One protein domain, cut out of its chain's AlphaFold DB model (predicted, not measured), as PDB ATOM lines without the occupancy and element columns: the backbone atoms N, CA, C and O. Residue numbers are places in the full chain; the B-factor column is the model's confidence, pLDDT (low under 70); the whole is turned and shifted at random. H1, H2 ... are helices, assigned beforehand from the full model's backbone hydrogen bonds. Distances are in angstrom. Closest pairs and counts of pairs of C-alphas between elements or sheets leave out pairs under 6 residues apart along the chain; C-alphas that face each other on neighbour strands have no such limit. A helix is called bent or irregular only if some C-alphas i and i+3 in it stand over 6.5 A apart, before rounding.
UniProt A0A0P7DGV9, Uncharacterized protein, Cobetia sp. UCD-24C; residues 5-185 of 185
ATOM      1  N   GLU A   5     -37.462 -27.274   0.997       75.88
ATOM      2  CA  GLU A   5     -38.805 -27.596   0.497       75.88
ATOM      3  C   GLU A   5     -39.637 -26.357   0.123       75.88
ATOM      4  O   GLU A   5     -40.526 -26.455  -0.711       75.88
ATOM      5  N   ASP A   6     -39.329 -25.190   0.698       74.12
ATOM      6  CA  ASP A   6     -40.051 -23.938   0.433       74.12
ATOM      7  C   ASP A   6     -39.390 -23.107  -0.689       74.12
ATOM      8  O   ASP A   6     -39.849 -22.008  -1.008       74.12
ATOM      9  N   MET A   7     -38.269 -23.578  -1.252       74.69
ATOM     10  CA  MET A   7     -37.471 -22.834  -2.228       74.69
ATOM     11  C   MET A   7     -37.900 -23.143  -3.662       74.69
ATOM     12  O   MET A   7     -38.018 -24.303  -4.060       74.69
ATOM     13  N   GLY A   8     -38.018 -22.096  -4.480       76.38
ATOM     14  CA  GLY A   8     -38.217 -22.253  -5.920       76.38
ATOM     15  C   GLY A   8     -36.956 -22.764  -6.628       76.38
ATOM     16  O   GLY A   8     -35.832 -22.555  -6.166       76.38
ATOM     17  N   LEU A   9     -37.130 -23.380  -7.803       83.50
ATOM     18  CA  LEU A   9     -36.044 -23.972  -8.602       83.50
ATOM     19  C   LEU A   9     -34.817 -23.063  -8.759       83.50
ATOM     20  O   LEU A   9     -33.694 -23.494  -8.502       83.50
ATOM     21  N   ALA A  10     -35.013 -21.792  -9.117       84.19
ATOM     22  CA  ALA A  10     -33.915 -20.840  -9.301       84.19
ATOM     23  C   ALA A  10     -33.036 -20.698  -8.046       84.19
ATOM     24  O   ALA A  10     -31.810 -20.624  -8.139       84.19
ATOM     25  N   GLU A  11     -33.657 -20.647  -6.869       84.69
ATOM     26  CA  GLU A  11     -32.956 -20.507  -5.597       84.69
ATOM     27  C   GLU A  11     -32.269 -21.814  -5.204       84.69
ATOM     28  O   GLU A  11     -31.119 -21.792  -4.758       84.69
ATOM     29  N   THR A  12     -32.927 -22.954  -5.431       87.38
ATOM     30  CA  THR A  12     -32.372 -24.282  -5.142       87.38
ATOM     31  C   THR A  12     -31.131 -24.565  -5.991       87.38
ATOM     32  O   THR A  12     -30.119 -25.010  -5.452       87.38
ATOM     33  N   PHE A  13     -31.139 -24.224  -7.284       88.12
ATOM     34  CA  PHE A  13     -29.960 -24.353  -8.154       88.12
ATOM     35  C   PHE A  13     -28.786 -23.482  -7.682       88.12
ATOM     36  O   PHE A  13     -27.662 -23.976  -7.557       88.12
ATOM     37  N   ARG A  14     -29.040 -22.217  -7.313       88.38
ATOM     38  CA  ARG A  14     -28.004 -21.340  -6.728       88.38
ATOM     39  C   ARG A  14     -27.466 -21.877  -5.401       88.38
ATOM     40  O   ARG A  14     -26.296 -21.666  -5.086       88.38
ATOM     41  N   LEU A  15     -28.309 -22.529  -4.602       89.38
ATOM     42  CA  LEU A  15     -27.899 -23.148  -3.345       89.38
ATOM     43  C   LEU A  15     -26.997 -24.367  -3.595       89.38
ATOM     44  O   LEU A  15     -25.959 -24.481  -2.948       89.38
ATOM     45  N   ILE A  16     -27.348 -25.240  -4.546       91.12
ATOM     46  CA  ILE A  16     -26.558 -26.434  -4.908       91.12
ATOM     47  C   ILE A  16     -25.129 -26.062  -5.317       91.12
ATOM     48  O   ILE A  16     -24.192 -26.754  -4.915       91.12
ATOM     49  N   ALA A  17     -24.967 -24.971  -6.071       89.00
ATOM     50  CA  ALA A  17     -23.669 -24.460  -6.510       89.00
ATOM     51  C   ALA A  17     -22.761 -24.010  -5.351       89.00
ATOM     52  O   ALA A  17     -21.541 -24.105  -5.437       89.00
ATOM     53  N   LYS A  18     -23.349 -23.521  -4.251       90.00
ATOM     54  CA  LYS A  18     -22.611 -22.995  -3.090       90.00
ATOM     55  C   LYS A  18     -22.350 -24.039  -2.008       90.00
ATOM     56  O   LYS A  18     -21.505 -23.819  -1.143       90.00
ATOM     57  N   LEU A  19     -23.120 -25.126  -1.989       90.75
ATOM     58  CA  LEU A  19     -23.015 -26.141  -0.949       90.75
ATOM     59  C   LEU A  19     -21.846 -27.098  -1.224       90.75
ATOM     60  O   LEU A  19     -21.733 -27.606  -2.341       90.75
ATOM     61  N   PRO A  20     -21.029 -27.425  -0.206       90.81
ATOM     62  CA  PRO A  20     -20.060 -28.506  -0.323       90.81
ATOM     63  C   PRO A  20     -20.773 -29.855  -0.462       90.81
ATOM     64  O   PRO A  20     -21.960 -29.998  -0.141       90.81
ATOM     65  N   GLU A  21     -20.039 -30.871  -0.915       89.12
ATOM     66  CA  GLU A  21     -20.545 -32.243  -0.928       89.12
ATOM     67  C   GLU A  21     -20.991 -32.676   0.472       89.12
ATOM     68  O   GLU A  21     -20.282 -32.511   1.464       89.12
ATOM     69  N   GLY A  22     -22.209 -33.210   0.559       90.94
ATOM     70  CA  GLY A  22     -22.794 -33.632   1.822       90.94
ATOM     71  C   GLY A  22     -24.306 -33.789   1.753       90.94
ATOM     72  O   GLY A  22     -24.941 -33.559   0.720       90.94
ATOM     73  N   VAL A  23     -24.893 -34.150   2.896       92.06
ATOM     74  CA  VAL A  23     -26.324 -34.475   3.032       92.06
ATOM     75  C   VAL A  23     -27.216 -33.330   2.549       92.06
ATOM     76  O   VAL A  23     -28.184 -33.550   1.828       92.06
ATOM     77  N   ARG A  24     -26.859 -32.084   2.881       91.12
ATOM     78  CA  ARG A  24     -27.649 -30.909   2.498       91.12
ATOM     79  C   ARG A  24     -27.654 -30.662   0.984       91.12
ATOM     80  O   ARG A  24     -28.680 -30.259   0.444       91.12
ATOM     81  N   ARG A  25     -26.535 -30.926   0.292       92.25
ATOM     82  CA  ARG A  25     -26.447 -30.808  -1.176       92.25
ATOM     83  C   ARG A  25     -27.302 -31.878  -1.848       92.25
ATOM     84  O   ARG A  25     -28.043 -31.567  -2.770       92.25
ATOM     85  N   GLN A  26     -27.274 -33.107  -1.332       92.56
ATOM     86  CA  GLN A  26     -28.122 -34.201  -1.819       92.56
ATOM     87  C   GLN A  26     -29.617 -33.908  -1.633       92.56
ATOM     88  O   GLN A  26     -30.400 -34.164  -2.542       92.56
ATOM     89  N   GLN A  27     -30.010 -33.317  -0.500       92.25
ATOM     90  CA  GLN A  27     -31.388 -32.867  -0.272       92.25
ATOM     91  C   GLN A  27     -31.813 -31.785  -1.272       92.25
ATOM     92  O   GLN A  27     -32.895 -31.876  -1.839       92.25
ATOM     93  N   ALA A  28     -30.950 -30.798  -1.537       91.38
ATOM     94  CA  ALA A  28     -31.231 -29.756  -2.523       91.38
ATOM     95  C   ALA A  28     -31.339 -30.315  -3.953       91.38
ATOM     96  O   ALA A  28     -32.232 -29.919  -4.696       91.38
ATOM     97  N   LEU A  29     -30.483 -31.273  -4.325       93.94
ATOM     98  CA  LEU A  29     -30.565 -31.969  -5.614       93.94
ATOM     99  C   LEU A  29     -31.866 -32.768  -5.756       93.94
ATOM    100  O   LEU A  29     -32.489 -32.735  -6.814       93.94
ATOM    101  N   ALA A  30     -32.275 -33.475  -4.698       92.38
ATOM    102  CA  ALA A  30     -33.526 -34.225  -4.682       92.38
ATOM    103  C   ALA A  30     -34.736 -33.297  -4.846       92.38
ATOM    104  O   ALA A  30     -35.562 -33.556  -5.716       92.38
ATOM    105  N   HIS A  31     -34.773 -32.192  -4.094       89.69
ATOM    106  CA  HIS A  31     -35.816 -31.170  -4.209       89.69
ATOM    107  C   HIS A  31     -35.873 -30.564  -5.613       89.69
ATOM    108  O   HIS A  31     -36.926 -30.541  -6.235       89.69
ATOM    109  N   ALA A  32     -34.726 -30.153  -6.167       91.25
ATOM    110  CA  ALA A  32     -34.668 -29.613  -7.524       91.25
ATOM    111  C   ALA A  32     -35.183 -30.618  -8.566       91.25
ATOM    112  O   ALA A  32     -35.888 -30.238  -9.494       91.25
ATOM    113  N   LEU A  33     -34.848 -31.903  -8.420       94.50
ATOM    114  CA  LEU A  33     -35.374 -32.940  -9.301       94.50
ATOM    115  C   LEU A  33     -36.891 -33.117  -9.138       94.50
ATOM    116  O   LEU A  33     -37.575 -33.280 -10.143       94.50
ATOM    117  N   ASP A  34     -37.408 -33.103  -7.911       91.00
ATOM    118  CA  ASP A  34     -38.843 -33.250  -7.647       91.00
ATOM    119  C   ASP A  34     -39.654 -32.105  -8.261       91.00
ATOM    120  O   ASP A  34     -40.604 -32.369  -8.995       91.00
ATOM    121  N   GLU A  35     -39.206 -30.864  -8.084       89.00
ATOM    122  CA  GLU A  35     -39.797 -29.675  -8.707       89.00
ATOM    123  C   GLU A  35     -39.759 -29.740 -10.249       89.00
ATOM    124  O   GLU A  35     -40.744 -29.442 -10.920       89.00
ATOM    125  N   LEU A  36     -38.655 -30.206 -10.851       91.19
ATOM    126  CA  LEU A  36     -38.572 -30.380 -12.311       91.19
ATOM    127  C   LEU A  36     -39.521 -31.460 -12.837       91.19
ATOM    128  O   LEU A  36     -40.053 -31.345 -13.942       91.19
ATOM    129  N   LEU A  37     -39.703 -32.541 -12.078       92.31
ATOM    130  CA  LEU A  37     -40.657 -33.586 -12.436       92.31
ATOM    131  C   LEU A  37     -42.095 -33.087 -12.298       92.31
ATOM    132  O   LEU A  37     -42.924 -33.460 -13.127       92.31
ATOM    133  N   GLU A  38     -42.376 -32.250 -11.302       89.69
ATOM    134  CA  GLU A  38     -43.682 -31.624 -11.112       89.69
ATOM    135  C   GLU A  38     -44.041 -30.713 -12.290       89.69
ATOM    136  O   GLU A  38     -45.093 -30.914 -12.896       89.69
ATOM    137  N   GLU A  39     -43.127 -29.832 -12.709       87.19
ATOM    138  CA  GLU A  39     -43.286 -28.975 -13.897       87.19
ATOM    139  C   GLU A  39     -43.602 -29.793 -15.163       87.19
ATOM    140  O   GLU A  39     -44.496 -29.459 -15.944       87.19
ATOM    141  N   GLU A  40     -42.895 -30.908 -15.381       89.38
ATOM    142  CA  GLU A  40     -43.150 -31.776 -16.535       89.38
ATOM    143  C   GLU A  40     -44.499 -32.503 -16.427       89.38
ATOM    144  O   GLU A  40     -45.184 -32.705 -17.438       89.38
ATOM    145  N   ILE A  41     -44.891 -32.935 -15.225       88.69
ATOM    146  CA  ILE A  41     -46.183 -33.584 -15.000       88.69
ATOM    147  C   ILE A  41     -47.305 -32.583 -15.247       88.69
ATOM    148  O   ILE A  41     -48.190 -32.892 -16.043       88.69
ATOM    149  N   GLU A  42     -47.245 -31.393 -14.653       85.00
ATOM    150  CA  GLU A  42     -48.219 -30.324 -14.863       85.00
ATOM    151  C   GLU A  42     -48.317 -29.952 -16.343       85.00
ATOM    152  O   GLU A  42     -49.415 -29.900 -16.906       85.00
ATOM    153  N   TYR A  43     -47.182 -29.830 -17.036       81.88
ATOM    154  CA  TYR A  43     -47.184 -29.604 -18.474       81.88
ATOM    155  C   TYR A  43     -47.914 -30.725 -19.237       81.88
ATOM    156  O   TYR A  43     -48.757 -30.463 -20.101       81.88
ATOM    157  N   ARG A  44     -47.649 -31.995 -18.907       81.56
ATOM    158  CA  ARG A  44     -48.286 -33.153 -19.563       81.56
ATOM    159  C   ARG A  44     -49.765 -33.310 -19.220       81.56
ATOM    160  O   ARG A  44     -50.517 -33.782 -20.072       81.56
ATOM    161  N   THR A  45     -50.178 -32.949 -18.008       78.81
ATOM    162  CA  THR A  45     -51.524 -33.216 -17.478       78.81
ATOM    163  C   THR A  45     -52.425 -31.999 -17.373       78.81
ATOM    164  O   THR A  45     -53.586 -32.204 -17.052       78.81
ATOM    165  N   GLY A  46     -51.906 -30.790 -17.581       67.81
ATOM    166  CA  GLY A  46     -52.606 -29.504 -17.454       67.81
ATOM    167  C   GLY A  46     -52.469 -28.623 -18.702       67.81
ATOM    168  O   GLY A  46     -53.434 -28.032 -19.178       67.81
ATOM    169  N   LEU A  47     -51.271 -28.566 -19.289       56.66
ATOM    170  CA  LEU A  47     -50.982 -27.653 -20.410       56.66
ATOM    171  C   LEU A  47     -51.028 -28.350 -21.777       56.66
ATOM    172  O   LEU A  47     -51.134 -27.718 -22.830       56.66
ATOM    173  N   ARG A  48     -51.023 -29.686 -21.808       51.97
ATOM    174  CA  ARG A  48     -51.138 -30.460 -23.054       51.97
ATOM    175  C   ARG A  48     -52.527 -30.409 -23.694       51.97
ATOM    176  O   ARG A  48     -52.624 -30.654 -24.889       51.97
ATOM    177  N   HIS A  49     -53.574 -30.058 -22.945       45.06
ATOM    178  CA  HIS A  49     -54.929 -29.841 -23.489       45.06
ATOM    179  C   HIS A  49     -55.025 -28.551 -24.303       45.06
ATOM    180  O   HIS A  49     -55.931 -28.412 -25.113       45.06
ATOM    181  N   GLN A  50     -54.094 -27.623 -24.072       43.69
ATOM    182  CA  GLN A  50     -53.952 -26.380 -24.826       43.69
ATOM    183  C   GLN A  50     -52.923 -26.527 -25.963       43.69
ATOM    184  O   GLN A  50     -52.794 -25.649 -26.807       43.69
ATOM    185  N   ASN A  51     -52.213 -27.663 -26.034       40.03
ATOM    186  CA  ASN A  51     -51.306 -27.975 -27.133       40.03
ATOM    187  C   ASN A  51     -52.067 -28.640 -28.286       40.03
ATOM    188  O   ASN A  51     -52.677 -29.697 -28.126       40.03
ATOM    189  N   ALA A  52     -51.919 -28.074 -29.484       41.97
ATOM    190  CA  ALA A  52     -52.566 -28.468 -30.741       41.97
ATOM    191  C   ALA A  52     -52.440 -29.958 -31.167       41.97
ATOM    192  O   ALA A  52     -53.008 -30.350 -32.179       41.97
ATOM    193  N   GLY A  53     -51.711 -30.802 -30.428       40.09
ATOM    194  CA  GLY A  53     -51.555 -32.237 -30.700       40.09
ATOM    195  C   GLY A  53     -52.627 -33.149 -30.086       40.09
ATOM    196  O   GLY A  53     -52.645 -34.333 -30.410       40.09
ATOM    197  N   TRP A  54     -53.506 -32.633 -29.217       33.06
ATOM    198  CA  TRP A  54     -54.683 -33.363 -28.705       33.06
ATOM    199  C   TRP A  54     -55.991 -32.969 -29.414       33.06
ATOM    200  O   TRP A  54     -57.073 -33.394 -29.020       33.06
ATOM    201  N   HIS A  55     -55.902 -32.187 -30.490       37.62
ATOM    202  CA  HIS A  55     -57.026 -31.898 -31.372       37.62
ATOM    203  C   HIS A  55     -56.990 -32.852 -32.570       37.62
ATOM    204  O   HIS A  55     -56.232 -32.637 -33.509       37.62
ATOM    205  N   GLN A  56     -57.840 -33.887 -32.582       40.22
ATOM    206  CA  GLN A  56     -58.274 -34.458 -33.871       40.22
ATOM    207  C   GLN A  56     -59.324 -33.576 -34.562       40.22
ATOM    208  O   GLN A  56     -59.646 -33.802 -35.722       40.22
ATOM    209  N   VAL A  57     -59.824 -32.544 -33.875       39.50
ATOM    210  CA  VAL A  57     -60.740 -31.545 -34.427       39.50
ATOM    211  C   VAL A  57     -60.384 -30.193 -33.805       39.50
ATOM    212  O   VAL A  57     -60.333 -30.066 -32.579       39.50
ATOM    213  N   SER A  58     -60.073 -29.204 -34.644       41.78
ATOM    214  CA  SER A  58     -59.911 -27.804 -34.232       41.78
ATOM    215  C   SER A  58     -61.171 -27.338 -33.494       41.78
ATOM    216  O   SER A  58     -62.275 -27.633 -33.944       41.78
ATOM    217  N   SER A  59     -61.041 -26.580 -32.403       43.16
ATOM    218  CA  SER A  59     -62.181 -25.927 -31.730       43.16
ATOM    219  C   SER A  59     -62.888 -24.886 -32.615       43.16
ATOM    220  O   SER A  59     -64.003 -24.480 -32.308       43.16
ATOM    221  N   VAL A  60     -62.261 -24.500 -33.732       46.88
ATOM    222  CA  VAL A  60     -62.823 -23.645 -34.791       46.88
ATOM    223  C   VAL A  60     -63.254 -24.459 -36.021       46.88
ATOM    224  O   VAL A  60     -63.901 -23.930 -36.923       46.88
ATOM    225  N   GLY A  61     -62.922 -25.754 -36.068       45.91
ATOM    226  CA  GLY A  61     -63.279 -26.670 -37.150       45.91
ATOM    227  C   GLY A  61     -64.778 -26.945 -37.142       45.91
ATOM    228  O   GLY A  61     -65.240 -27.877 -36.491       45.91
ATOM    229  N   GLY A  62     -65.532 -26.090 -37.831       44.16
ATOM    230  CA  GLY A  62     -66.995 -26.118 -37.898       44.16
ATOM    231  C   GLY A  62     -67.672 -24.782 -37.569       44.16
ATOM    232  O   GLY A  62     -68.854 -24.625 -37.868       44.16
ATOM    233  N   MET A  63     -66.951 -23.795 -37.024       43.09
ATOM    234  CA  MET A  63     -67.472 -22.442 -36.771       43.09
ATOM    235  C   MET A  63     -67.065 -21.470 -37.884       43.09
ATOM    236  O   MET A  63     -66.349 -20.500 -37.662       43.09
ATOM    237  N   GLY A  64     -67.562 -21.722 -39.097       45.25
ATOM    238  CA  GLY A  64     -67.560 -20.706 -40.153       45.25
ATOM    239  C   GLY A  64     -66.372 -20.724 -41.112       45.25
ATOM    240  O   GLY A  64     -65.938 -19.658 -41.540       45.25
ATOM    241  N   GLU A  65     -65.916 -21.902 -41.551       49.69
ATOM    242  CA  GLU A  65     -65.206 -22.026 -42.836       49.69
ATOM    243  C   GLU A  65     -66.200 -21.756 -43.981       49.69
ATOM    244  O   GLU A  65     -66.681 -22.639 -44.691       49.69
ATOM    245  N   GLY A  66     -66.575 -20.483 -44.102       40.19
ATOM    246  CA  GLY A  66     -67.146 -19.931 -45.310       40.19
ATOM    247  C   GLY A  66     -66.158 -20.114 -46.457       40.19
ATOM    248  O   GLY A  66     -64.945 -20.154 -46.266       40.19
ATOM    249  N   ARG A  67     -66.701 -20.233 -47.667       42.09
ATOM    250  CA  ARG A  67     -65.966 -20.310 -48.933       42.09
ATOM    251  C   ARG A  67     -65.198 -19.010 -49.213       42.09
ATOM    252  O   ARG A  67     -65.594 -18.228 -50.070       42.09
ATOM    253  N   GLY A  68     -64.121 -18.780 -48.481       38.94
ATOM    254  CA  GLY A  68     -63.159 -17.717 -48.712       38.94
ATOM    255  C   GLY A  68     -61.777 -18.307 -48.511       38.94
ATOM    256  O   GLY A  68     -61.479 -18.839 -47.448       38.94
ATOM    257  N   GLU A  69     -60.968 -18.282 -49.559       40.38
ATOM    258  CA  GLU A  69     -59.591 -18.758 -49.557       40.38
ATOM    259  C   GLU A  69     -58.825 -18.162 -48.366       40.38
ATOM    260  O   GLU A  69     -58.537 -16.966 -48.328       40.38
ATOM    261  N   CYS A  70     -58.472 -18.979 -47.370       40.72
ATOM    262  CA  CYS A  70     -57.489 -18.582 -46.367       40.72
ATOM    263  C   CYS A  70     -56.091 -18.599 -47.006       40.72
ATOM    264  O   CYS A  70     -55.287 -19.490 -46.750       40.72
ATOM    265  N   THR A  71     -55.772 -17.588 -47.816       42.53
ATOM    266  CA  THR A  71     -54.401 -17.243 -48.233       42.53
ATOM    267  C   THR A  71     -53.669 -16.481 -47.126       42.53
ATOM    268  O   THR A  71     -53.076 -15.428 -47.352       42.53
ATOM    269  N   GLY A  72     -53.732 -16.987 -45.898       41.44
ATOM    270  CA  GLY A  72     -52.922 -16.491 -44.797       41.44
ATOM    271  C   GLY A  72     -51.729 -17.410 -44.630       41.44
ATOM    272  O   GLY A  72     -51.902 -18.545 -44.187       41.44
ATOM    273  N   LEU A  73     -50.529 -16.935 -44.979       42.81
ATOM    274  CA  LEU A  73     -49.285 -17.499 -44.457       42.81
ATOM    275  C   LEU A  73     -49.494 -17.715 -42.961       42.81
ATOM    276  O   LEU A  73     -49.706 -16.762 -42.215       42.81
ATOM    277  N   VAL A  74     -49.513 -18.979 -42.551       47.69
ATOM    278  CA  VAL A  74     -49.522 -19.341 -41.145       47.69
ATOM    279  C   VAL A  74     -48.350 -18.604 -40.517       47.69
ATOM    280  O   VAL A  74     -47.207 -18.885 -40.875       47.69
ATOM    281  N   ASP A  75     -48.623 -17.664 -39.615       46.47
ATOM    282  CA  ASP A  75     -47.560 -17.005 -38.879       46.47
ATOM    283  C   ASP A  75     -46.871 -18.065 -38.017       46.47
ATOM    284  O   ASP A  75     -47.360 -18.493 -36.967       46.47
ATOM    285  N   HIS A  76     -45.752 -18.574 -38.523       44.12
ATOM    286  CA  HIS A  76     -44.950 -19.569 -37.836       44.12
ATOM    287  C   HIS A  76     -44.420 -19.013 -36.511       44.12
ATOM    288  O   HIS A  76     -44.210 -19.794 -35.586       44.12
ATOM    289  N   VAL A  77     -44.272 -17.686 -36.403       43.12
ATOM    290  CA  VAL A  77     -43.897 -16.990 -35.172       43.12
ATOM    291  C   VAL A  77     -45.074 -16.970 -34.205       43.12
ATOM    292  O   VAL A  77     -44.879 -17.338 -33.057       43.12
ATOM    293  N   GLY A  78     -46.291 -16.668 -34.658       41.12
ATOM    294  CA  GLY A  78     -47.519 -16.767 -33.862       41.12
ATOM    295  C   GLY A  78     -47.793 -18.184 -33.346       41.12
ATOM    296  O   GLY A  78     -48.018 -18.374 -32.155       41.12
ATOM    297  N   LYS A  79     -47.651 -19.215 -34.192       49.78
ATOM    298  CA  LYS A  79     -47.773 -20.624 -33.761       49.78
ATOM    299  C   LYS A  79     -46.661 -21.065 -32.816       49.78
ATOM    300  O   LYS A  79     -46.897 -21.899 -31.943       49.78
ATOM    301  N   ALA A  80     -45.441 -20.571 -33.012       45.12
ATOM    302  CA  ALA A  80     -44.352 -20.805 -32.076       45.12
ATOM    303  C   ALA A  80     -44.637 -20.084 -30.753       45.12
ATOM    304  O   ALA A  80     -44.527 -20.703 -29.706       45.12
ATOM    305  N   ALA A  81     -45.080 -18.831 -30.787       42.19
ATOM    306  CA  ALA A  81     -45.450 -18.062 -29.611       42.19
ATOM    307  C   ALA A  81     -46.558 -18.772 -28.830       42.19
ATOM    308  O   ALA A  81     -46.350 -19.050 -27.664       42.19
ATOM    309  N   GLU A  82     -47.653 -19.199 -29.458       51.25
ATOM    310  CA  GLU A  82     -48.707 -19.992 -28.802       51.25
ATOM    311  C   GLU A  82     -48.181 -21.318 -28.225       51.25
ATOM    312  O   GLU A  82     -48.564 -21.722 -27.128       51.25
ATOM    313  N   ARG A  83     -47.263 -21.994 -28.932       50.47
ATOM    314  CA  ARG A  83     -46.642 -23.248 -28.473       50.47
ATOM    315  C   ARG A  83     -45.687 -23.042 -27.290       50.47
ATOM    316  O   ARG A  83     -45.618 -23.910 -26.425       50.47
ATOM    317  N   TYR A  84     -44.955 -21.928 -27.263       50.25
ATOM    318  CA  TYR A  84     -43.879 -21.636 -26.311       50.25
ATOM    319  C   TYR A  84     -44.277 -20.645 -25.205       50.25
ATOM    320  O   TYR A  84     -43.541 -20.514 -24.233       50.25
ATOM    321  N   GLN A  85     -45.438 -19.985 -25.289       46.44
ATOM    322  CA  GLN A  85     -45.910 -18.978 -24.322       46.44
ATOM    323  C   GLN A  85     -46.028 -19.543 -22.901       46.44
ATOM    324  O   GLN A  85     -45.902 -18.803 -21.930       46.44
ATOM    325  N   GLN A  86     -46.245 -20.855 -22.784       51.09
ATOM    326  CA  GLN A  86     -46.335 -21.576 -21.513       51.09
ATOM    327  C   GLN A  86     -45.133 -22.497 -21.258       51.09
ATOM    328  O   GLN A  86     -45.127 -23.246 -20.281       51.09
ATOM    329  N   GLU A  87     -44.111 -22.492 -22.122       57.75
ATOM    330  CA  GLU A  87     -42.915 -23.306 -21.909       57.75
ATOM    331  C   GLU A  87     -41.974 -22.609 -20.920       57.75
ATOM    332  O   GLU A  87     -41.090 -21.837 -21.281       57.75
ATOM    333  N   SER A  88     -42.173 -22.920 -19.638       74.00
ATOM    334  CA  SER A  88     -41.218 -22.645 -18.565       74.00
ATOM    335  C   SER A  88     -39.827 -23.165 -18.957       74.00
ATOM    336  O   SER A  88     -39.677 -24.305 -19.412       74.00
ATOM    337  N   GLN A  89     -38.778 -22.357 -18.758       81.31
ATOM    338  CA  GLN A  89     -37.388 -22.792 -18.972       81.31
ATOM    339  C   GLN A  89     -37.065 -24.077 -18.185       81.31
ATOM    340  O   GLN A  89     -36.286 -24.921 -18.633       81.31
ATOM    341  N   TRP A  90     -37.727 -24.255 -17.037       84.00
ATOM    342  CA  TRP A  90     -37.607 -25.426 -16.181       84.00
ATOM    343  C   TRP A  90     -38.233 -26.663 -16.809       84.00
ATOM    344  O   TRP A  90     -37.607 -27.718 -16.790       84.00
ATOM    345  N   ARG A  91     -39.389 -26.526 -17.471       85.75
ATOM    346  CA  ARG A  91     -39.986 -27.598 -18.278       85.75
ATOM    347  C   ARG A  91     -39.049 -28.007 -19.408       85.75
ATOM    348  O   ARG A  91     -38.837 -29.197 -19.620       85.75
ATOM    349  N   THR A  92     -38.449 -27.057 -20.129       85.50
ATOM    350  CA  THR A  92     -37.485 -27.384 -21.199       85.50
ATOM    351  C   THR A  92     -36.294 -28.172 -20.654       85.50
ATOM    352  O   THR A  92     -35.896 -29.181 -21.243       85.50
ATOM    353  N   MET A  93     -35.776 -27.780 -19.489       88.12
ATOM    354  CA  MET A  93     -34.729 -28.532 -18.803       88.12
ATOM    355  C   MET A  93     -35.210 -29.920 -18.348       88.12
ATOM    356  O   MET A  93     -34.523 -30.907 -18.599       88.12
ATOM    357  N   ALA A  94     -36.392 -30.029 -17.744       90.31
ATOM    358  CA  ALA A  94     -36.972 -31.295 -17.300       90.31
ATOM    359  C   ALA A  94     -37.173 -32.271 -18.472       90.31
ATOM    360  O   ALA A  94     -36.755 -33.429 -18.400       90.31
ATOM    361  N   ALA A  95     -37.724 -31.794 -19.590       89.88
ATOM    362  CA  ALA A  95     -37.891 -32.568 -20.813       89.88
ATOM    363  C   ALA A  95     -36.540 -33.036 -21.383       89.88
ATOM    364  O   ALA A  95     -36.400 -34.204 -21.765       89.88
ATOM    365  N   ALA A  96     -35.527 -32.163 -21.393       89.44
ATOM    366  CA  ALA A  96     -34.177 -32.503 -21.839       89.44
ATOM    367  C   ALA A  96     -33.520 -33.558 -20.933       89.44
ATOM    368  O   ALA A  96     -32.948 -34.527 -21.438       89.44
ATOM    369  N   LEU A  97     -33.657 -33.431 -19.613       91.81
ATOM    370  CA  LEU A  97     -33.168 -34.403 -18.633       91.81
ATOM    371  C   LEU A  97     -33.850 -35.767 -18.818       91.81
ATOM    372  O   LEU A  97     -33.186 -36.795 -18.955       91.81
ATOM    373  N   LEU A  98     -35.180 -35.784 -18.921       92.25
ATOM    374  CA  LEU A  98     -35.959 -37.006 -19.119       92.25
ATOM    375  C   LEU A  98     -35.680 -37.685 -20.463       92.25
ATOM    376  O   LEU A  98     -35.804 -38.907 -20.551       92.25
ATOM    377  N   SER A  99     -35.285 -36.936 -21.498       90.62
ATOM    378  CA  SER A  99     -34.905 -37.495 -22.805       90.62
ATOM    379  C   SER A  99     -33.671 -38.406 -22.747       90.62
ATOM    380  O   SER A  99     -33.483 -39.236 -23.633       90.62
ATOM    381  N   ARG A 100     -32.849 -38.288 -21.693       91.25
ATOM    382  CA  ARG A 100     -31.656 -39.122 -21.482       91.25
ATOM    383  C   ARG A 100     -31.967 -40.486 -20.875       91.25
ATOM    384  O   ARG A 100     -31.106 -41.362 -20.882       91.25
ATOM    385  N   LEU A 101     -33.170 -40.675 -20.338       92.25
ATOM    386  CA  LEU A 101     -33.596 -41.953 -19.782       92.25
ATOM    387  C   LEU A 101     -34.176 -42.852 -20.874       92.25
ATOM    388  O   LEU A 101     -34.836 -42.385 -21.801       92.25
ATOM    389  N   SER A 102     -34.022 -44.168 -20.710       90.69
ATOM    390  CA  SER A 102     -34.797 -45.116 -21.517       90.69
ATOM    391  C   SER A 102     -36.298 -44.898 -21.308       90.69
ATOM    392  O   SER A 102     -36.726 -44.517 -20.214       90.69
ATOM    393  N   ASP A 103     -37.120 -45.217 -22.312       87.88
ATOM    394  CA  ASP A 103     -38.580 -45.069 -22.220       87.88
ATOM    395  C   ASP A 103     -39.150 -45.698 -20.951       87.88
ATOM    396  O   ASP A 103     -39.913 -45.066 -20.225       87.88
ATOM    397  N   ARG A 104     -38.698 -46.909 -20.613       89.50
ATOM    398  CA  ARG A 104     -39.140 -47.612 -19.405       89.50
ATOM    399  C   ARG A 104     -38.772 -46.871 -18.116       89.50
ATOM    400  O   ARG A 104     -39.575 -46.863 -17.185       89.50
ATOM    401  N   GLN A 105     -37.580 -46.283 -18.031       92.50
ATOM    402  CA  GLN A 105     -37.162 -45.505 -16.860       92.50
ATOM    403  C   GLN A 105     -37.918 -44.184 -16.778       92.50
ATOM    404  O   GLN A 105     -38.439 -43.861 -15.717       92.50
ATOM    405  N   ARG A 106     -38.040 -43.464 -17.895       92.44
ATOM    406  CA  ARG A 106     -38.794 -42.208 -17.981       92.44
ATOM    407  C   ARG A 106     -40.234 -42.392 -17.511       92.44
ATOM    408  O   ARG A 106     -40.723 -41.630 -16.684       92.44
ATOM    409  N   MET A 107     -40.877 -43.460 -17.971       91.62
ATOM    410  CA  MET A 107     -42.207 -43.848 -17.518       91.62
ATOM    411  C   MET A 107     -42.256 -44.169 -16.031       91.62
ATOM    412  O   MET A 107     -43.182 -43.743 -15.352       91.62
ATOM    413  N   ALA A 108     -41.279 -44.925 -15.522       95.00
ATOM    414  CA  ALA A 108     -41.227 -45.269 -14.107       95.00
ATOM    415  C   ALA A 108     -41.092 -44.021 -13.228       95.00
ATOM    416  O   ALA A 108     -41.798 -43.905 -12.231       95.00
ATOM    417  N   VAL A 109     -40.204 -43.099 -13.606       96.12
ATOM    418  CA  VAL A 109     -39.952 -41.849 -12.880       96.12
ATOM    419  C   VAL A 109     -41.210 -40.986 -12.858       96.12
ATOM    420  O   VAL A 109     -41.650 -40.605 -11.778       96.12
ATOM    421  N   LEU A 110     -41.833 -40.746 -14.015       94.56
ATOM    422  CA  LEU A 110     -43.030 -39.907 -14.099       94.56
ATOM    423  C   LEU A 110     -44.250 -40.554 -13.442       94.56
ATOM    424  O   LEU A 110     -45.001 -39.871 -12.760       94.56
ATOM    425  N   LEU A 111     -44.448 -41.869 -13.587       94.62
ATOM    426  CA  LEU A 111     -45.543 -42.572 -12.911       94.62
ATOM    427  C   LEU A 111     -45.363 -42.556 -11.387       94.62
ATOM    428  O   LEU A 111     -46.338 -42.387 -10.659       94.62
ATOM    429  N   ALA A 112     -44.127 -42.714 -10.905       95.19
ATOM    430  CA  ALA A 112     -43.835 -42.653  -9.480       95.19
ATOM    431  C   ALA A 112     -44.006 -41.234  -8.917       95.19
ATOM    432  O   ALA A 112     -44.566 -41.112  -7.833       95.19
ATOM    433  N   ALA A 113     -43.570 -40.198  -9.642       93.62
ATOM    434  CA  ALA A 113     -43.712 -38.793  -9.245       93.62
ATOM    435  C   ALA A 113     -45.156 -38.269  -9.382       93.62
ATOM    436  O   ALA A 113     -45.591 -37.409  -8.622       93.62
ATOM    437  N   TYR A 114     -45.947 -38.832 -10.300       93.19
ATOM    438  CA  TYR A 114     -47.368 -38.505 -10.420       93.19
ATOM    439  C   TYR A 114     -48.147 -38.867  -9.150       93.19
ATOM    440  O   TYR A 114     -49.063 -38.139  -8.770       93.19
ATOM    441  N   ALA A 115     -47.791 -39.984  -8.508       91.69
ATOM    442  CA  ALA A 115     -48.459 -40.496  -7.319       91.69
ATOM    443  C   ALA A 115     -47.971 -39.783  -6.050       91.69
ATOM    444  O   ALA A 115     -46.873 -40.044  -5.555       91.69
ATOM    445  N   ILE A 116     -48.824 -38.921  -5.501       87.81
ATOM    446  CA  ILE A 116     -48.552 -38.166  -4.277       87.81
ATOM    447  C   ILE A 116     -49.113 -38.954  -3.084       87.81
ATOM    448  O   ILE A 116     -50.279 -39.364  -3.124       87.81
ATOM    449  N   PRO A 117     -48.337 -39.189  -2.010       84.81
ATOM    450  CA  PRO A 117     -48.864 -39.799  -0.796       84.81
ATOM    451  C   PRO A 117     -50.072 -39.015  -0.251       84.81
ATOM    452  O   PRO A 117     -50.011 -37.788  -0.181       84.81
ATOM    453  N   PRO A 118     -51.166 -39.687   0.147       85.50
ATOM    454  CA  PRO A 118     -52.315 -39.003   0.733       85.50
ATOM    455  C   PRO A 118     -51.918 -38.241   2.002       85.50
ATOM    456  O   PRO A 118     -51.312 -38.818   2.906       85.50
ATOM    457  N   VAL A 119     -52.291 -36.965   2.078       83.69
ATOM    458  CA  VAL A 119     -52.101 -36.110   3.257       83.69
ATOM    459  C   VAL A 119     -53.452 -35.694   3.826       83.69
ATOM    460  O   VAL A 119     -54.460 -35.661   3.120       83.69
ATOM    461  N   GLN A 120     -53.488 -35.391   5.121       81.12
ATOM    462  CA  GLN A 120     -54.705 -34.905   5.768       81.12
ATOM    463  C   GLN A 120     -55.074 -33.515   5.216       81.12
ATOM    464  O   GLN A 120     -54.196 -32.709   4.921       81.12
ATOM    465  N   HIS A 121     -56.375 -33.235   5.090       79.19
ATOM    466  CA  HIS A 121     -56.931 -31.921   4.713       79.19
ATOM    467  C   HIS A 121     -56.664 -31.417   3.285       79.19
ATOM    468  O   HIS A 121     -56.931 -30.254   2.997       79.19
ATOM    469  N   CYS A 122     -56.216 -32.270   2.365       76.38
ATOM    470  CA  CYS A 122     -56.136 -31.926   0.948       76.38
ATOM    471  C   CYS A 122     -56.707 -33.069   0.097       76.38
ATOM    472  O   CYS A 122     -56.679 -34.231   0.501       76.38
ATOM    473  N   GLN A 123     -57.293 -32.731  -1.053       77.75
ATOM    474  CA  GLN A 123     -57.844 -33.694  -2.003       77.75
ATOM    475  C   GLN A 123     -57.303 -33.381  -3.395       77.75
ATOM    476  O   GLN A 123     -57.506 -32.289  -3.918       77.75
ATOM    477  N   SER A 124     -56.622 -34.349  -4.006       81.31
ATOM    478  CA  SER A 124     -56.160 -34.255  -5.390       81.31
ATOM    479  C   SER A 124     -56.335 -35.603  -6.094       81.31
ATOM    480  O   SER A 124     -56.094 -36.641  -5.476       81.31
ATOM    481  N   PRO A 125     -56.677 -35.630  -7.398       80.88
ATOM    482  CA  PRO A 125     -56.718 -36.864  -8.191       80.88
ATOM    483  C   PRO A 125     -55.381 -37.620  -8.246       80.88
ATOM    484  O   PRO A 125     -55.338 -38.775  -8.669       80.88
ATOM    485  N   ARG A 126     -54.282 -36.958  -7.862       87.62
ATOM    486  CA  ARG A 126     -52.931 -37.521  -7.773       87.62
ATOM    487  C   ARG A 126     -52.629 -38.173  -6.425       87.62
ATOM    488  O   ARG A 126     -51.622 -38.869  -6.319       87.62
ATOM    489  N   MET A 127     -53.483 -37.979  -5.417       90.06
ATOM    490  CA  MET A 127     -53.305 -38.574  -4.094       90.06
ATOM    491  C   MET A 127     -53.567 -40.070  -4.138       90.06
ATOM    492  O   MET A 127     -54.708 -40.529  -4.094       90.06
ATOM    493  N   MET A 128     -52.491 -40.837  -4.242       92.69
ATOM    494  CA  MET A 128     -52.553 -42.283  -4.316       92.69
ATOM    495  C   MET A 128     -51.239 -42.916  -3.887       92.69
ATOM    496  O   MET A 128     -50.144 -42.392  -4.074       92.69
ATOM    497  N   THR A 129     -51.355 -44.117  -3.342       93.06
ATOM    498  CA  THR A 129     -50.207 -44.981  -3.082       93.06
ATOM    499  C   THR A 129     -49.596 -45.490  -4.389       93.06
ATOM    500  O   THR A 129     -50.261 -45.614  -5.417       93.06
ATOM    501  N   GLN A 130     -48.324 -45.890  -4.344       93.44
ATOM    502  CA  GLN A 130     -47.640 -46.477  -5.504       93.44
ATOM    503  C   GLN A 130     -48.312 -47.772  -6.005       93.44
ATOM    504  O   GLN A 130     -48.235 -48.092  -7.188       93.44
ATOM    505  N   SER A 131     -48.975 -48.541  -5.135       93.56
ATOM    506  CA  SER A 131     -49.756 -49.718  -5.548       93.56
ATOM    507  C   SER A 131     -51.008 -49.323  -6.331       93.56
ATOM    508  O   SER A 131     -51.280 -49.923  -7.370       93.56
ATOM    509  N   GLN A 132     -51.724 -48.287  -5.888       94.19
ATOM    510  CA  GLN A 132     -52.853 -47.717  -6.627       94.19
ATOM    511  C   GLN A 132     -52.403 -47.127  -7.971       94.19
ATOM    512  O   GLN A 132     -53.058 -47.361  -8.985       94.19
ATOM    513  N   ALA A 133     -51.246 -46.459  -8.016       93.25
ATOM    514  CA  ALA A 133     -50.667 -45.950  -9.258       93.25
ATOM    515  C   ALA A 133     -50.347 -47.073 -10.258       93.25
ATOM    516  O   ALA A 133     -50.629 -46.942 -11.445       93.25
ATOM    517  N   VAL A 134     -49.818 -48.211  -9.790       94.31
ATOM    518  CA  VAL A 134     -49.594 -49.395 -10.637       94.31
ATOM    519  C   VAL A 134     -50.912 -50.002 -11.124       94.31
ATOM    520  O   VAL A 134     -50.996 -50.407 -12.283       94.31
ATOM    521  N   ALA A 135     -51.953 -50.040 -10.288       93.38
ATOM    522  CA  ALA A 135     -53.273 -50.524 -10.698       93.38
ATOM    523  C   ALA A 135     -53.908 -49.624 -11.777       93.38
ATOM    524  O   ALA A 135     -54.456 -50.122 -12.756       93.38
ATOM    525  N   ALA A 136     -53.761 -48.302 -11.646       91.50
ATOM    526  CA  ALA A 136     -54.278 -47.306 -12.586       91.50
ATOM    527  C   ALA A 136     -53.283 -46.913 -13.699       91.50
ATOM    528  O   ALA A 136     -53.537 -45.967 -14.451       91.50
ATOM    529  N   GLN A 137     -52.152 -47.622 -13.828       91.44
ATOM    530  CA  GLN A 137     -51.001 -47.162 -14.613       91.44
ATOM    531  C   GLN A 137     -51.341 -46.860 -16.070       91.44
ATOM    532  O   GLN A 137     -50.822 -45.900 -16.616       91.44
ATOM    533  N   VAL A 138     -52.229 -47.629 -16.702       88.00
ATOM    534  CA  VAL A 138     -52.589 -47.426 -18.114       88.00
ATOM    535  C   VAL A 138     -53.252 -46.061 -18.314       88.00
ATOM    536  O   VAL A 138     -52.870 -45.319 -19.215       88.00
ATOM    537  N   ALA A 139     -54.196 -45.698 -17.442       86.44
ATOM    538  CA  ALA A 139     -54.898 -44.420 -17.517       86.44
ATOM    539  C   ALA A 139     -53.974 -43.239 -17.184       86.44
ATOM    540  O   ALA A 139     -54.013 -42.208 -17.856       86.44
ATOM    541  N   ILE A 140     -53.115 -43.391 -16.172       89.31
ATOM    542  CA  ILE A 140     -52.155 -42.351 -15.778       89.31
ATOM    543  C   ILE A 140     -51.120 -42.138 -16.884       89.31
ATOM    544  O   ILE A 140     -50.871 -41.010 -17.296       89.31
ATOM    545  N   LEU A 141     -50.551 -43.217 -17.417       88.25
ATOM    546  CA  LEU A 141     -49.557 -43.154 -18.483       88.25
ATOM    547  C   LEU A 141     -50.134 -42.554 -19.767       88.25
ATOM    548  O   LEU A 141     -49.444 -41.762 -20.403       88.25
ATOM    549  N   ALA A 142     -51.396 -42.839 -20.100       84.62
ATOM    550  CA  ALA A 142     -52.091 -42.185 -21.207       84.62
ATOM    551  C   ALA A 142     -52.142 -40.660 -21.029       84.62
ATOM    552  O   ALA A 142     -51.788 -39.926 -21.953       84.62
ATOM    553  N   ARG A 143     -52.492 -40.178 -19.825       83.06
ATOM    554  CA  ARG A 143     -52.463 -38.742 -19.487       83.06
ATOM    555  C   ARG A 143     -51.055 -38.159 -19.562       83.06
ATOM    556  O   ARG A 143     -50.870 -37.071 -20.088       83.06
ATOM    557  N   LEU A 144     -50.055 -38.915 -19.121       85.12
ATOM    558  CA  LEU A 144     -48.645 -38.536 -19.227       85.12
ATOM    559  C   LEU A 144     -48.096 -38.636 -20.664       85.12
ATOM    560  O   LEU A 144     -46.933 -38.310 -20.896       85.12
ATOM    561  N   GLY A 145     -48.900 -39.054 -21.646       81.69
ATOM    562  CA  GLY A 145     -48.542 -39.046 -23.064       81.69
ATOM    563  C   GLY A 145     -48.175 -40.393 -23.680       81.69
ATOM    564  O   GLY A 145     -47.825 -40.424 -24.858       81.69
ATOM    565  N   TRP A 146     -48.269 -41.492 -22.933       82.94
ATOM    566  CA  TRP A 146     -48.120 -42.857 -23.439       82.94
ATOM    567  C   TRP A 146     -49.486 -43.439 -23.793       82.94
ATOM    568  O   TRP A 146     -50.104 -44.148 -22.999       82.94
ATOM    569  N   VAL A 147     -49.967 -43.112 -24.994       73.81
ATOM    570  CA  VAL A 147     -51.275 -43.566 -25.483       73.81
ATOM    571  C   VAL A 147     -51.257 -45.088 -25.721       73.81
ATOM    572  O   VAL A 147     -50.382 -45.577 -26.451       73.81
ATOM    573  N   PRO A 148     -52.206 -45.848 -25.137       66.00
ATOM    574  CA  PRO A 148     -52.330 -47.285 -25.368       66.00
ATOM    575  C   PRO A 148     -52.466 -47.614 -26.859       66.00
ATOM    576  O   PRO A 148     -53.172 -46.931 -27.590       66.00
ATOM    577  N   GLY A 149     -51.775 -48.657 -27.321       65.06
ATOM    578  CA  GLY A 149     -51.806 -49.096 -28.723       65.06
ATOM    579  C   GLY A 149     -50.861 -48.333 -29.661       65.06
ATOM    580  O   GLY A 149     -50.375 -48.928 -30.618       65.06
ATOM    581  N   VAL A 150     -50.523 -47.075 -29.355       61.97
ATOM    582  CA  VAL A 150     -49.533 -46.286 -30.117       61.97
ATOM    583  C   VAL A 150     -48.116 -46.563 -29.620       61.97
ATOM    584  O   VAL A 150     -47.200 -46.761 -30.414       61.97
ATOM    585  N   VAL A 151     -47.928 -46.625 -28.298       62.03
ATOM    586  CA  VAL A 151     -46.628 -46.943 -27.695       62.03
ATOM    587  C   VAL A 151     -46.684 -48.337 -27.075       62.03
ATOM    588  O   VAL A 151     -47.498 -48.602 -26.189       62.03
ATOM    589  N   LYS A 152     -45.802 -49.245 -27.523       64.31
ATOM    590  CA  LYS A 152     -45.639 -50.579 -26.921       64.31
ATOM    591  C   LYS A 152     -44.985 -50.447 -25.548       64.31
ATOM    592  O   LYS A 152     -43.771 -50.540 -25.401       64.31
ATOM    593  N   VAL A 153     -45.806 -50.237 -24.531       65.38
ATOM    594  CA  VAL A 153     -45.363 -50.166 -23.141       65.38
ATOM    595  C   VAL A 153     -45.641 -51.492 -22.454       65.38
ATOM    596  O   VAL A 153     -46.784 -51.930 -22.387       65.38
ATOM    597  N   THR A 154     -44.615 -52.098 -21.854       81.56
ATOM    598  CA  THR A 154     -44.809 -53.218 -20.924       81.56
ATOM    599  C   THR A 154     -45.190 -52.689 -19.536       81.56
ATOM    600  O   THR A 154     -44.338 -52.051 -18.900       81.56
ATOM    601  N   PRO A 155     -46.402 -52.985 -19.024       86.25
ATOM    602  CA  PRO A 155     -46.837 -52.539 -17.704       86.25
ATOM    603  C   PRO A 155     -45.887 -52.986 -16.584       86.25
ATOM    604  O   PRO A 155     -45.215 -54.023 -16.667       86.25
ATOM    605  N   PHE A 156     -45.828 -52.212 -15.507       92.81
ATOM    606  CA  PHE A 156     -45.164 -52.614 -14.273       92.81
ATOM    607  C   PHE A 156     -46.012 -53.668 -13.559       92.81
ATOM    608  O   PHE A 156     -47.209 -53.478 -13.354       92.81
ATOM    609  N   LYS A 157     -45.382 -54.782 -13.167       91.44
ATOM    610  CA  LYS A 157     -46.060 -55.914 -12.514       91.44
ATOM    611  C   LYS A 157     -46.380 -55.648 -11.041       91.44
ATOM    612  O   LYS A 157     -47.266 -56.275 -10.479       91.44
ATOM    613  N   SER A 158     -45.618 -54.768 -10.392       95.19
ATOM    614  CA  SER A 158     -45.765 -54.455  -8.967       95.19
ATOM    615  C   SER A 158     -45.197 -53.081  -8.618       95.19
ATOM    616  O   SER A 158     -44.310 -52.572  -9.314       95.19
ATOM    617  N   SER A 159     -45.633 -52.517  -7.487       94.44
ATOM    618  CA  SER A 159     -45.094 -51.264  -6.933       94.44
ATOM    619  C   SER A 159     -43.592 -51.350  -6.644       94.44
ATOM    620  O   SER A 159     -42.864 -50.379  -6.823       94.44
ATOM    621  N   THR A 160     -43.076 -52.524  -6.272       95.50
ATOM    622  CA  THR A 160     -41.632 -52.743  -6.100       95.50
ATOM    623  C   THR A 160     -40.877 -52.660  -7.427       95.50
ATOM    624  O   THR A 160     -39.806 -52.058  -7.477       95.50
ATOM    625  N   SER A 161     -41.430 -53.214  -8.513       94.19
ATOM    626  CA  SER A 161     -40.812 -53.106  -9.842       94.19
ATOM    627  C   SER A 161     -40.794 -51.664 -10.359       94.19
ATOM    628  O   SER A 161     -39.783 -51.235 -10.916       94.19
ATOM    629  N   LEU A 162     -41.871 -50.910 -10.102       95.19
ATOM    630  CA  LEU A 162     -41.967 -49.485 -10.402       95.19
ATOM    631  C   LEU A 162     -40.911 -48.697  -9.619       95.19
ATOM    632  O   LEU A 162     -40.071 -48.044 -10.229       95.19
ATOM    633  N   ARG A 163     -40.877 -48.837  -8.287       94.81
ATOM    634  CA  ARG A 163     -39.921 -48.127  -7.419       94.81
ATOM    635  C   ARG A 163     -38.467 -48.386  -7.805       94.81
ATOM    636  O   ARG A 163     -37.698 -47.442  -7.900       94.81
ATOM    637  N   LYS A 164     -38.086 -49.637  -8.086       95.19
ATOM    638  CA  LYS A 164     -36.713 -49.970  -8.516       95.19
ATOM    639  C   LYS A 164     -36.348 -49.363  -9.874       95.19
ATOM    640  O   LYS A 164     -35.189 -49.034 -10.114       95.19
ATOM    641  N   ALA A 165     -37.301 -49.269 -10.800       94.19
ATOM    642  CA  ALA A 165     -37.067 -48.625 -12.090       94.19
ATOM    643  C   ALA A 165     -36.987 -47.097 -11.949       94.19
ATOM    644  O   ALA A 165     -36.091 -46.491 -12.532       94.19
ATOM    645  N   ALA A 166     -37.865 -46.509 -11.133       94.88
ATOM    646  CA  ALA A 166     -37.889 -45.083 -10.840       94.88
ATOM    647  C   ALA A 166     -36.622 -44.636 -10.103       94.88
ATOM    648  O   ALA A 166     -36.008 -43.669 -10.527       94.88
ATOM    649  N   ALA A 167     -36.178 -45.371  -9.077       94.75
ATOM    650  CA  ALA A 167     -34.956 -45.072  -8.328       94.75
ATOM    651  C   ALA A 167     -33.732 -44.995  -9.251       94.75
ATOM    652  O   ALA A 167     -33.082 -43.964  -9.314       94.75
ATOM    653  N   ARG A 168     -33.513 -46.017 -10.091       93.62
ATOM    654  CA  ARG A 168     -32.412 -46.007 -11.074       93.62
ATOM    655  C   ARG A 168     -32.489 -44.835 -12.055       93.62
ATOM    656  O   ARG A 168     -31.461 -44.298 -12.461       93.62
ATOM    657  N   GLY A 169     -33.702 -44.473 -12.479       93.38
ATOM    658  CA  GLY A 169     -33.921 -43.302 -13.324       93.38
ATOM    659  C   GLY A 169     -33.565 -42.009 -12.592       93.38
ATOM    660  O   GLY A 169     -32.801 -41.212 -13.120       93.38
ATOM    661  N   ARG A 170     -34.053 -41.839 -11.361       95.25
ATOM    662  CA  ARG A 170     -33.774 -40.673 -10.514       95.25
ATOM    663  C   ARG A 170     -32.290 -40.525 -10.211       95.25
ATOM    664  O   ARG A 170     -31.784 -39.429 -10.385       95.25
ATOM    665  N   ASP A 171     -31.593 -41.602  -9.861       94.38
ATOM    666  CA  ASP A 171     -30.144 -41.568  -9.621       94.38
ATOM    667  C   ASP A 171     -29.402 -41.028 -10.851       94.38
ATOM    668  O   ASP A 171     -28.567 -40.132 -10.744       94.38
ATOM    669  N   SER A 172     -29.790 -41.491 -12.045       92.75
ATOM    670  CA  SER A 172     -29.228 -40.996 -13.310       92.75
ATOM    671  C   SER A 172     -29.520 -39.505 -13.528       92.75
ATOM    672  O   SER A 172     -28.648 -38.768 -13.982       92.75
ATOM    673  N   LEU A 173     -30.732 -39.048 -13.194       93.75
ATOM    674  CA  LEU A 173     -31.121 -37.640 -13.318       93.75
ATOM    675  C   LEU A 173     -30.415 -36.743 -12.295       93.75
ATOM    676  O   LEU A 173     -30.025 -35.640 -12.654       93.75
ATOM    677  N   LEU A 174     -30.207 -37.200 -11.058       93.56
ATOM    678  CA  LEU A 174     -29.527 -36.426 -10.012       93.56
ATOM    679  C   LEU A 174     -28.096 -36.063 -10.420       93.56
ATOM    680  O   LEU A 174     -27.682 -34.921 -10.230       93.56
ATOM    681  N   HIS A 175     -27.370 -36.993 -11.049       90.19
ATOM    682  CA  HIS A 175     -26.050 -36.705 -11.617       90.19
ATOM    683  C   HIS A 175     -26.102 -35.617 -12.698       90.19
ATOM    684  O   HIS A 175     -25.217 -34.767 -12.769       90.19
ATOM    685  N   MET A 176     -27.149 -35.607 -13.525       89.50
ATOM    686  CA  MET A 176     -27.314 -34.596 -14.572       89.50
ATOM    687  C   MET A 176     -27.730 -33.237 -14.001       89.50
ATOM    688  O   MET A 176     -27.226 -32.219 -14.457       89.50
ATOM    689  N   VAL A 177     -28.611 -33.209 -12.997       89.69
ATOM    690  CA  VAL A 177     -29.011 -31.976 -12.295       89.69
ATOM    691  C   VAL A 177     -27.802 -31.332 -11.625       89.69
ATOM    692  O   VAL A 177     -27.619 -30.124 -11.736       89.69
ATOM    693  N   LEU A 178     -26.947 -32.138 -10.990       90.12
ATOM    694  CA  LEU A 178     -25.688 -31.676 -10.416       90.12
ATOM    695  C   LEU A 178     -24.799 -31.009 -11.473       90.12
ATOM    696  O   LEU A 178     -24.376 -29.874 -11.278       90.12
ATOM    697  N   TYR A 179     -24.600 -31.671 -12.614       88.12
ATOM    698  CA  TYR A 179     -23.819 -31.118 -13.720       88.12
ATOM    699  C   TYR A 179     -24.400 -29.794 -14.246       88.12
ATOM    700  O   TYR A 179     -23.664 -28.842 -14.486       88.12
ATOM    701  N   GLN A 180     -25.728 -29.696 -14.383       85.12
ATOM    702  CA  GLN A 180     -26.386 -28.449 -14.796       85.12
ATOM    703  C   GLN A 180     -26.216 -27.330 -13.760       85.12
ATOM    704  O   GLN A 180     -25.981 -26.184 -14.131       85.12
ATOM    705  N   ALA A 181     -26.297 -27.653 -12.467       83.94
ATOM    706  CA  ALA A 181     -26.095 -26.681 -11.398       83.94
ATOM    707  C   ALA A 181     -24.658 -26.145 -11.352       83.94
ATOM    708  O   ALA A 181     -24.463 -24.971 -11.063       83.94
ATOM    709  N   GLU A 182     -23.668 -26.983 -11.662       83.38
ATOM    710  CA  GLU A 182     -22.256 -26.589 -11.721       83.38
ATOM    711  C   GLU A 182     -21.925 -25.742 -12.956       83.38
ATOM    712  O   GLU A 182     -21.061 -24.877 -12.880       83.38
ATOM    713  N   MET A 183     -22.625 -25.941 -14.078       80.25
ATOM    714  CA  MET A 183     -22.462 -25.111 -15.283       80.25
ATOM    715  C   MET A 183     -23.159 -23.749 -15.197       80.25
ATOM    716  O   MET A 183     -22.800 -22.834 -15.932       80.25
ATOM    717  N   ALA A 184     -24.167 -23.618 -14.334       68.88
ATOM    718  CA  ALA A 184     -24.908 -22.374 -14.127       68.88
ATOM    719  C   ALA A 184     -24.312 -21.469 -13.026       68.88
ATOM    720  O   ALA A 184     -24.852 -20.386 -12.787       68.88
ATOM    721  N   ALA A 185     -23.268 -21.937 -12.333       58.62
ATOM    722  CA  ALA A 185     -22.579 -21.255 -11.235       58.62
ATOM    723  C   ALA A 185     -21.443 -20.356 -11.737       58.62
ATOM    724  O   ALA A 185     -21.287 -19.260 -11.149       58.62
TER     725      ALA A 185
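What this domain is: This is residues 5 to 185 of the 185 residues of an uncharacterized protein of Cobetia sp. UCD-24C (UniProt A0A0P7DGV9). Two long helices, H2 and H8, cross each other nearly at right angles, and most of the shorter helices join them in one body: H1 folds back along the first part of H2, H4 and H5 each pack on both long helices, H6 packs on the beginning of H8, and H7 packs on H5, while H3 touches no helix. From this body a long loop sticks out, residues 53 to 78 standing free, of which 76 to 78 belong to H3. The printed part has 181 residues with eight named helices, H1 to H8 in that order, and no named strand; the class is all helix. It is only just loose, close to compact, with a radius of gyration of the C-alphas of 19.5 A, and it spans 68 by 41 by 36 A.

Where its parts are: H1 is residues 9 to 18, beginning at C-alpha 9 at (-36.044, -23.972, -8.602). H2, residues 23 to 47, is 34.7 A long; it is neither bent nor irregular, but only just: C-alphas 44 and 47 are 6.2 A apart. H3 is residues 76 to 84, H4 residues 89 to 98, and H5 residues 103 to 114, 16.1 A long. H6 is residues 130 to 135 and H7 residues 137 to 143. H8, residues 159 to 183, is 35.6 A long and ends at C-alpha 183 at (-22.462, -25.111, -15.283).

How they stand to each other: H1 and H2 form a helical hairpin at a shallow tilt of 22 degrees, opposite ways; their closest C-alphas, of Ile 16 and Arg 25, are 5.8 A apart. H2 touches H8 with residues 29 to 33 alone, only just about perpendicular at 73 degrees, and the closest C-alphas, of Leu 29 and Leu 174, are 6.3 A apart. H1 touches H8, closest at the C-alphas of Phe 13 and Ala 181, 5.6 A. H3 touches no helix. H4 touches H2 at 80 degrees, about perpendicular, with the C-alphas of Leu 36 and Ala 94 closest at 5.3 A. H5 touches H8 at 86 degrees, about perpendicular, with the C-alphas of Val 109 and Ala 166 closest at 4.3 A. H7 touches H5, closest at the C-alphas of Leu 111 and Leu 141, 6.9 A. H6 touches H8, closest at the C-alphas of Ser 131 and Ser 159, 5.1 A. Every O i to N i+4 pair is within hydrogen-bond range in H2, H3, H4, H5, H6 and H7; in H1 it is 5 of 6 and in H8 20 of 21.

The domain as a whole: The C-alphas farthest apart, of Gly 22 and Arg 67, are 68.0 A apart. The body without the stretch that stands free spans 45 by 42 by 36 A. The printed part has no cut. The links H2 to H3, H5 to H6 and H7 to H8 are long. The mean pLDDT of the printed part is 77.5; residues 46 to 87, 148 to 153 and 184 to 185 are under 70.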